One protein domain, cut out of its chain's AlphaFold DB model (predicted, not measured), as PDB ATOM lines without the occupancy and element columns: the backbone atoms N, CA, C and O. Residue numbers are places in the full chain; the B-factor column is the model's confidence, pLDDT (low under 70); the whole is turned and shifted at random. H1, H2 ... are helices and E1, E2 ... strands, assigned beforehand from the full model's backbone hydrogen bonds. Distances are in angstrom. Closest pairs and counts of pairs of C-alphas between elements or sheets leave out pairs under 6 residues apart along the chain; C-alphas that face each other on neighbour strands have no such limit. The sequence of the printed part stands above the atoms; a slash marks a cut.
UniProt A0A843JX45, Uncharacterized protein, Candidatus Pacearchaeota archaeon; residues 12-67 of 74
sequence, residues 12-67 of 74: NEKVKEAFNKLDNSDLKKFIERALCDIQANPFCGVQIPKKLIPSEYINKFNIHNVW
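What this domain is: This is residues 12 to 67 of the 74 residues of an uncharacterized protein of Candidatus Pacearchaeota archaeon (UniProt A0A843JX45). Picture an open horseshoe with an empty middle: H1 and H2 make one side, joined as a wide V, and on the other side E1, H3 and the stretch after H3 make a small loop that folds back on itself. H1 and H3 are the two tips of the horseshoe and stay apart, H2 is its longest piece, and the last printed residues, 66 to 67, come back beside residues 47 to 48 of E1. The printed part has 56 residues, with three named helices and one named strand in the order H1, H2, E1, H3, and the class is mostly helix. The whole is loose, with a radius of gyration of the C-alphas of 13.3 A, and the C-alphas span 36 by 24 by 16 A along their three main axes.

Where its parts are: Start at Asn 12, the first printed residue, and go on to C-alpha 13 at (173.979, 194.514, 246.033), where H1 begins. H1 takes residues 13 to 20, Glu 13 to Asn 20, and is 10.3 A long from first to last C-alpha. Pass residues 21 to 25 and look for C-alpha 26 at (176.173, 178.013, 231.169). From there H2 runs through residues 26 to 40 to C-alpha 40 at (159.090, 176.617, 243.591); with 15 residues and 21.2 A it is the longest helix. After five more residues comes the strand E1, residues 46 to 48, Val 46 to Ile 48, 6.3 A from first to last C-alpha. Six residues later find Ser 55, the first residue of H3, which takes residues 55 to 61 and measures 9.8 A. It ends at C-alpha 61, at (172.014, 189.158, 257.615), and residues 62 to 67 follow it to the last printed residue, Trp 67.

How they stand to each other: Begin with H1, whose residues 13 to 18 stand free, as do residues 21 to 26. Near the end of H1 look across to H2: the two helices are close but not clearly touching, and their closest C-alphas, those of Phe 19 and Lys 28, are 7.5 A apart. Their lines stand at a steep tilt of 61 degrees and they run opposite ways, with 14.7 A from centre to centre. Go on past H2 and you reach E1, from which H2 is apart. E1 pairs with no named strand, but its residues 47 to 48 pair with residues 66 to 67, antiparallel, a stretch too short to bear a name. H3 is apart from E1, and also from H1 and from H2. H1 and E1 are apart as well. Look at the backbone O and N atoms of the helices: in H1, H2 and H3 every O i to N i+4 pair is within hydrogen-bond range.

The domain as a whole: Measure the size between Asn 24 and Lys 51, whose C-alphas are the two farthest apart in the domain at 36.3 A. From the first printed C-alpha, of Asn 12, to the last, of Trp 67, it is 17.2 A. Without the stretches that stand free, 44 residues remain, spanning 30 by 23 by 15 A, with a radius of gyration of 12.4 A. The links from H1 to H2 and from H2 to E1 are tight, with five residues each, and the link from E1 to H3 is short, with six; no link is long. The printed part has no cut. Read the B-factor column for the model's confidence: the mean pLDDT of the printed part is 93.1, and no printed residue is under 70.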
ATOM      1  N   ASN A  12     172.737 190.947 249.201       93.19
ATOM      2  CA  ASN A  12     173.319 192.281 249.084       93.19
ATOM      3  C   ASN A  12     173.518 192.682 247.611       93.19
ATOM      4  O   ASN A  12     173.484 191.839 246.709       93.19
ATOM      5  N   GLU A  13     173.786 193.971 247.383       95.00
ATOM      6  CA  GLU A  13     173.979 194.514 246.033       95.00
ATOM      7  C   GLU A  13     175.220 193.938 245.338       95.00
ATOM      8  O   GLU A  13     175.182 193.685 244.141       95.00
ATOM      9  N   LYS A  14     176.296 193.618 246.074       94.38
ATOM     10  CA  LYS A  14     177.510 193.028 245.480       94.38
ATOM     11  C   LYS A  14     177.226 191.684 244.809       94.38
ATOM     12  O   LYS A  14     177.734 191.426 243.723       94.38
ATOM     13  N   VAL A  15     176.416 190.831 245.440       94.38
ATOM     14  CA  VAL A  15     176.018 189.528 244.879       94.38
ATOM     15  C   VAL A  15     175.132 189.729 243.649       94.38
ATOM     16  O   VAL A  15     175.329 189.055 242.640       94.38
ATOM     17  N   LYS A  16     174.203 190.687 243.700       95.50
ATOM     18  CA  LYS A  16     173.340 191.033 242.564       95.50
ATOM     19  C   LYS A  16     174.143 191.569 241.377       95.50
ATOM     20  O   LYS A  16     173.933 191.136 240.249       95.50
ATOM     21  N   GLU A  17     175.097 192.463 241.618       96.19
ATOM     22  CA  GLU A  17     176.005 192.960 240.586       96.19
ATOM     23  C   GLU A  17     176.868 191.847 239.994       96.19
ATOM     24  O   GLU A  17     177.042 191.800 238.779       96.19
ATOM     25  N   ALA A  18     177.397 190.947 240.829       95.06
ATOM     26  CA  ALA A  18     178.180 189.808 240.361       95.06
ATOM     27  C   ALA A  18     177.345 188.898 239.452       95.06
ATOM     28  O   ALA A  18     177.819 188.506 238.391       95.06
ATOM     29  N   PHE A  19     176.088 188.633 239.821       94.38
ATOM     30  CA  PHE A  19     175.148 187.898 238.980       94.38
ATOM     31  C   PHE A  19     174.857 188.625 237.657       94.38
ATOM     32  O   PHE A  19     174.915 188.014 236.593       94.38
ATOM     33  N   ASN A  20     174.604 189.936 237.696       93.25
ATOM     34  CA  ASN A  20     174.311 190.729 236.498       93.25
ATOM     35  C   ASN A  20     175.498 190.817 235.526       93.25
ATOM     36  O   ASN A  20     175.284 190.900 234.319       93.25
ATOM     37  N   LYS A  21     176.731 190.787 236.046       95.38
ATOM     38  CA  LYS A  21     177.977 190.766 235.262       95.38
ATOM     39  C   LYS A  21     178.269 189.409 234.623       95.38
ATOM     40  O   LYS A  21     179.192 189.326 233.821       95.38
ATOM     41  N   LEU A  22     177.527 188.351 234.963       92.31
ATOM     42  CA  LEU A  22     177.658 187.082 234.259       92.31
ATOM     43  C   LEU A  22     177.166 187.246 232.818       92.31
ATOM     44  O   LEU A  22     176.009 187.615 232.568       92.31
ATOM     45  N   ASP A  23     178.042 186.900 231.881       87.56
ATOM     46  CA  ASP A  23     177.703 186.738 230.471       87.56
ATOM     47  C   ASP A  23     176.726 185.567 230.281       87.56
ATOM     48  O   ASP A  23     176.447 184.818 231.225       87.56
ATOM     49  N   ASN A  24     176.216 185.369 229.057       79.38
ATOM     50  CA  ASN A  24     175.333 184.248 228.678       79.38
ATOM     51  C   ASN A  24     176.084 182.896 228.633       79.38
ATOM     52  O   ASN A  24     176.085 182.165 227.646       79.38
ATOM     53  N   SER A  25     176.778 182.616 229.728       84.94
ATOM     54  CA  SER A  25     177.499 181.404 230.054       84.94
ATOM     55  C   SER A  25     176.538 180.357 230.606       84.94
ATOM     56  O   SER A  25     175.458 180.673 231.116       84.94
ATOM     57  N   ASP A  26     176.955 179.096 230.570       89.94
ATOM     58  CA  ASP A  26     176.173 178.013 231.169       89.94
ATOM     59  C   ASP A  26     176.000 178.197 232.682       89.94
ATOM     60  O   ASP A  26     174.949 177.863 233.226       89.94
ATOM     61  N   LEU A  27     176.960 178.850 233.349       90.94
ATOM     62  CA  LEU A  27     176.849 179.230 234.756       90.94
ATOM     63  C   LEU A  27     175.636 180.130 235.017       90.94
ATOM     64  O   LEU A  27     174.879 179.874 235.952       90.94
ATOM     65  N   LYS A  28     175.418 181.158 234.185       92.50
ATOM     66  CA  LYS A  28     174.261 182.051 234.335       92.50
ATOM     67  C   LYS A  28     172.953 181.282 234.204       92.50
ATOM     68  O   LYS A  28     172.092 181.407 235.069       92.50
ATOM     69  N   LYS A  29     172.850 180.414 233.193       92.56
ATOM     70  CA  LYS A  29     171.670 179.559 232.975       92.56
ATOM     71  C   LYS A  29     171.423 178.614 234.152       92.56
ATOM     72  O   LYS A  29     170.279 178.414 234.555       92.56
ATOM     73  N   PHE A  30     172.479 178.033 234.721       93.50
ATOM     74  CA  PHE A  30     172.362 177.160 235.890       93.50
ATOM     75  C   PHE A  30     171.912 177.916 237.138       93.50
ATOM     76  O   PHE A  30     171.071 177.405 237.873       93.50
ATOM     77  N   ILE A  31     172.414 179.133 237.355       94.00
ATOM     78  CA  ILE A  31     171.965 179.978 238.465       94.00
ATOM     79  C   ILE A  31     170.508 180.402 238.256       94.00
ATOM     80  O   ILE A  31     169.713 180.259 239.177       94.00
ATOM     81  N   GLU A  32     170.121 180.855 237.062       94.12
ATOM     82  CA  GLU A  32     168.731 181.220 236.745       94.12
ATOM     83  C   GLU A  32     167.769 180.054 236.998       94.12
ATOM     84  O   GLU A  32     166.733 180.223 237.642       94.12
ATOM     85  N   ARG A  33     168.152 178.841 236.583       93.94
ATOM     86  CA  ARG A  33     167.396 177.625 236.887       93.94
ATOM     87  C   ARG A  33     167.318 177.353 238.390       93.94
ATOM     88  O   ARG A  33     166.230 177.078 238.890       93.94
ATOM     89  N   ALA A  34     168.431 177.461 239.115       94.19
ATOM     90  CA  ALA A  34     168.447 177.281 240.565       94.19
ATOM     91  C   ALA A  34     167.523 178.286 241.274       94.19
ATOM     92  O   ALA A  34     166.800 177.908 242.192       94.19
ATOM     93  N   LEU A  35     167.475 179.545 240.819       94.12
ATOM     94  CA  LEU A  35     166.541 180.548 241.339       94.12
ATOM     95  C   LEU A  35     165.083 180.119 241.119       94.12
ATOM     96  O   LEU A  35     164.286 180.220 242.051       94.12
ATOM     97  N   CYS A  36     164.732 179.591 239.940       94.12
ATOM     98  CA  CYS A  36     163.391 179.056 239.673       94.12
ATOM     99  C   CYS A  36     163.036 177.865 240.578       94.12
ATOM    100  O   CYS A  36     161.923 177.807 241.106       94.12
ATOM    101  N   ASP A  37     163.974 176.941 240.787       93.50
ATOM    102  CA  ASP A  37     163.768 175.769 241.643       93.50
ATOM    103  C   ASP A  37     163.564 176.175 243.109       93.50
ATOM    104  O   ASP A  37     162.646 175.680 243.764       93.50
ATOM    105  N   ILE A  38     164.358 177.128 243.609       93.81
ATOM    106  CA  ILE A  38     164.214 177.697 244.959       93.81
ATOM    107  C   ILE A  38     162.871 178.424 245.097       93.81
ATOM    108  O   ILE A  38     162.204 178.310 246.125       93.81
ATOM    109  N   GLN A  39     162.441 179.138 244.054       94.00
ATOM    110  CA  GLN A  39     161.152 179.829 244.037       94.00
ATOM    111  C   GLN A  39     159.969 178.855 244.154       94.00
ATOM    112  O   GLN A  39     158.953 179.172 244.783       94.00
ATOM    113  N   ALA A  40     160.088 177.678 243.533       92.81
ATOM    114  CA  ALA A  40     159.090 176.617 243.591       92.81
ATOM    115  C   ALA A  40     159.149 175.825 244.907       92.81
ATOM    116  O   ALA A  40     158.106 175.454 245.444       92.81
ATOM    117  N   ASN A  41     160.354 175.570 245.422       92.69
ATOM    118  CA  ASN A  41     160.595 174.868 246.675       92.69
ATOM    119  C   ASN A  41     161.866 175.409 247.368       92.69
ATOM    120  O   ASN A  41     162.974 175.036 246.973       92.69
ATOM    121  N   PRO A  42     161.745 176.195 248.454       90.88
ATOM    122  CA  PRO A  42     162.904 176.764 249.151       90.88
ATOM    123  C   PRO A  42     163.769 175.714 249.871       90.88
ATOM    124  O   PRO A  42     164.885 176.016 250.288       90.88
ATOM    125  N   PHE A  43     163.283 174.476 250.011       92.44
ATOM    126  CA  PHE A  43     163.976 173.375 250.682       92.44
ATOM    127  C   PHE A  43     164.627 172.383 249.704       92.44
ATOM    128  O   PHE A  43     164.998 171.287 250.110       92.44
ATOM    129  N   CYS A  44     164.759 172.734 248.419       92.56
ATOM    130  CA  CYS A  44     165.301 171.847 247.382       92.56
ATOM    131  C   CYS A  44     166.822 171.593 247.470       92.56
ATOM    132  O   CYS A  44     167.337 170.734 246.760       92.56
ATOM    133  N   GLY A  45     167.542 172.324 248.328       92.12
ATOM    134  CA  GLY A  45     168.983 172.164 248.539       92.12
ATOM    135  C   GLY A  45     169.360 171.252 249.712       92.12
ATOM    136  O   GLY A  45     168.521 170.686 250.409       92.12
ATOM    137  N   VAL A  46     170.660 171.172 249.991       94.62
ATOM    138  CA  VAL A  46     171.213 170.493 251.171       94.62
ATOM    139  C   VAL A  46     171.182 171.445 252.360       94.62
ATOM    140  O   VAL A  46     171.848 172.481 252.345       94.62
ATOM    141  N   GLN A  47     170.434 171.103 253.407       95.62
ATOM    142  CA  GLN A  47     170.394 171.909 254.625       95.62
ATOM    143  C   GLN A  47     171.769 171.930 255.311       95.62
ATOM    144  O   GLN A  47     172.368 170.882 255.554       95.62
ATOM    145  N   ILE A  48     172.257 173.122 255.656       95.31
ATOM    146  CA  ILE A  48     173.515 173.300 256.380       95.31
ATOM    147  C   ILE A  48     173.248 173.253 257.893       95.31
ATOM    148  O   ILE A  48     172.442 174.041 258.397       95.31
ATOM    149  N   PRO A  49     173.915 172.359 258.650       95.56
ATOM    150  CA  PRO A  49     173.825 172.336 260.107       95.56
ATOM    151  C   PRO A  49     174.197 173.690 260.722       95.56
ATOM    152  O   PRO A  49     175.211 174.271 260.345       95.56
ATOM    153  N   LYS A  50     173.446 174.153 261.733       92.69
ATOM    154  CA  LYS A  50     173.635 175.480 262.365       92.69
ATOM    155  C   LYS A  50     175.077 175.777 262.793       92.69
ATOM    156  O   LYS A  50     175.549 176.890 262.618       92.69
ATOM    157  N   LYS A  51     175.793 174.765 263.293       94.12
ATOM    158  CA  LYS A  51     177.205 174.868 263.713       94.12
ATOM    159  C   LYS A  51     178.194 175.148 262.570       94.12
ATOM    160  O   LYS A  51     179.329 175.509 262.840       94.12
ATOM    161  N   LEU A  52     177.785 174.917 261.320       95.38
ATOM    162  CA  LEU A  52     178.585 175.134 260.110       95.38
ATOM    163  C   LEU A  52     178.189 176.421 259.373       95.38
ATOM    164  O   LEU A  52     178.790 176.738 258.350       95.38
ATOM    165  N   ILE A  53     177.177 177.151 259.857       94.25
ATOM    166  CA  ILE A  53     176.776 178.426 259.257       94.25
ATOM    167  C   ILE A  53     177.856 179.470 259.583       94.25
ATOM    168  O   ILE A  53     178.177 179.652 260.759       94.25
ATOM    169  N   PRO A  54     178.411 180.173 258.578       93.44
ATOM    170  CA  PRO A  54     179.369 181.244 258.823       93.44
ATOM    171  C   PRO A  54     178.796 182.313 259.758       93.44
ATOM    172  O   PRO A  54     177.671 182.779 259.568       93.44
ATOM    173  N   SER A  55     179.589 182.760 260.735       93.81
ATOM    174  CA  SER A  55     179.173 183.792 261.699       93.81
ATOM    175  C   SER A  55     178.786 185.107 261.021       93.81
ATOM    176  O   SER A  55     177.892 185.804 261.487       93.81
ATOM    177  N   GLU A  56     179.401 185.422 259.879       93.44
ATOM    178  CA  GLU A  56     179.048 186.580 259.061       93.44
ATOM    179  C   GLU A  56     177.578 186.557 258.618       93.44
ATOM    180  O   GLU A  56     176.934 187.603 258.602       93.44
ATOM    181  N   TYR A  57     177.027 185.383 258.301       93.06
ATOM    182  CA  TYR A  57     175.657 185.278 257.795       93.06
ATOM    183  C   TYR A  57     174.643 185.564 258.904       93.06
ATOM    184  O   TYR A  57     173.626 186.222 258.683       93.06
ATOM    185  N   ILE A  58     174.977 185.134 260.118       93.50
ATOM    186  CA  ILE A  58     174.202 185.406 261.323       93.50
ATOM    187  C   ILE A  58     174.327 186.888 261.694       93.50
ATOM    188  O   ILE A  58     173.323 187.572 261.850       93.50
ATOM    189  N   ASN A  59     175.547 187.416 261.772       94.19
ATOM    190  CA  ASN A  59     175.787 188.767 262.280       94.19
ATOM    191  C   ASN A  59     175.355 189.872 261.305       94.19
ATOM    192  O   ASN A  59     174.865 190.907 261.746       94.19
ATOM    193  N   LYS A  60     175.548 189.686 259.991       93.31
ATOM    194  CA  LYS A  60     175.228 190.716 258.986       93.31
ATOM    195  C   LYS A  60     173.809 190.610 258.450       93.31
ATOM    196  O   LYS A  60     173.197 191.636 258.177       93.31
ATOM    197  N   PHE A  61     173.303 189.390 258.274       90.94
ATOM    198  CA  PHE A  61     172.014 189.158 257.615       90.94
ATOM    199  C   PHE A  61     170.949 188.576 258.553       90.94
ATOM    200  O   PHE A  61     169.805 188.432 258.135       90.94
ATOM    201  N   ASN A  62     171.291 188.251 259.807       92.75
ATOM    202  CA  ASN A  62     170.396 187.591 260.767       92.75
ATOM    203  C   ASN A  62     169.781 186.285 260.216       92.75
ATOM    204  O   ASN A  62     168.627 185.955 260.493       92.75
ATOM    205  N   ILE A  63     170.556 185.540 259.416       92.88
ATOM    206  CA  ILE A  63     170.134 184.282 258.788       92.88
ATOM    207  C   ILE A  63     170.586 183.101 259.652       92.88
ATOM    208  O   ILE A  63     171.780 182.884 259.853       92.88
ATOM    209  N   HIS A  64     169.623 182.296 260.113       93.81
ATOM    210  CA  HIS A  64     169.853 181.135 260.998       93.81
ATOM    211  C   HIS A  64     169.581 179.786 260.322       93.81
ATOM    212  O   HIS A  64     169.715 178.723 260.935       93.81
ATOM    213  N   ASN A  65     169.159 179.830 259.064       93.50
ATOM    214  CA  ASN A  65     168.721 178.705 258.257       93.50
ATOM    215  C   ASN A  65     169.320 178.852 256.854       93.50
ATOM    216  O   ASN A  65     169.025 179.806 256.141       93.50
ATOM    217  N   VAL A  66     170.189 177.917 256.475       94.75
ATOM    218  CA  VAL A  66     170.938 177.975 255.215       94.75
ATOM    219  C   VAL A  66     170.789 176.648 254.485       94.75
ATOM    220  O   VAL A  66     170.939 175.582 255.084       94.75
ATOM    221  N   TRP A  67     170.529 176.724 253.183       95.00
ATOM    222  CA  TRP A  67     170.579 175.591 252.266       95.00
ATOM    223  C   TRP A  67     171.652 175.851 251.216       95.00
ATOM    224  O   TRP A  67     171.782 176.962 250.709       95.00
TER     225      TRP A  67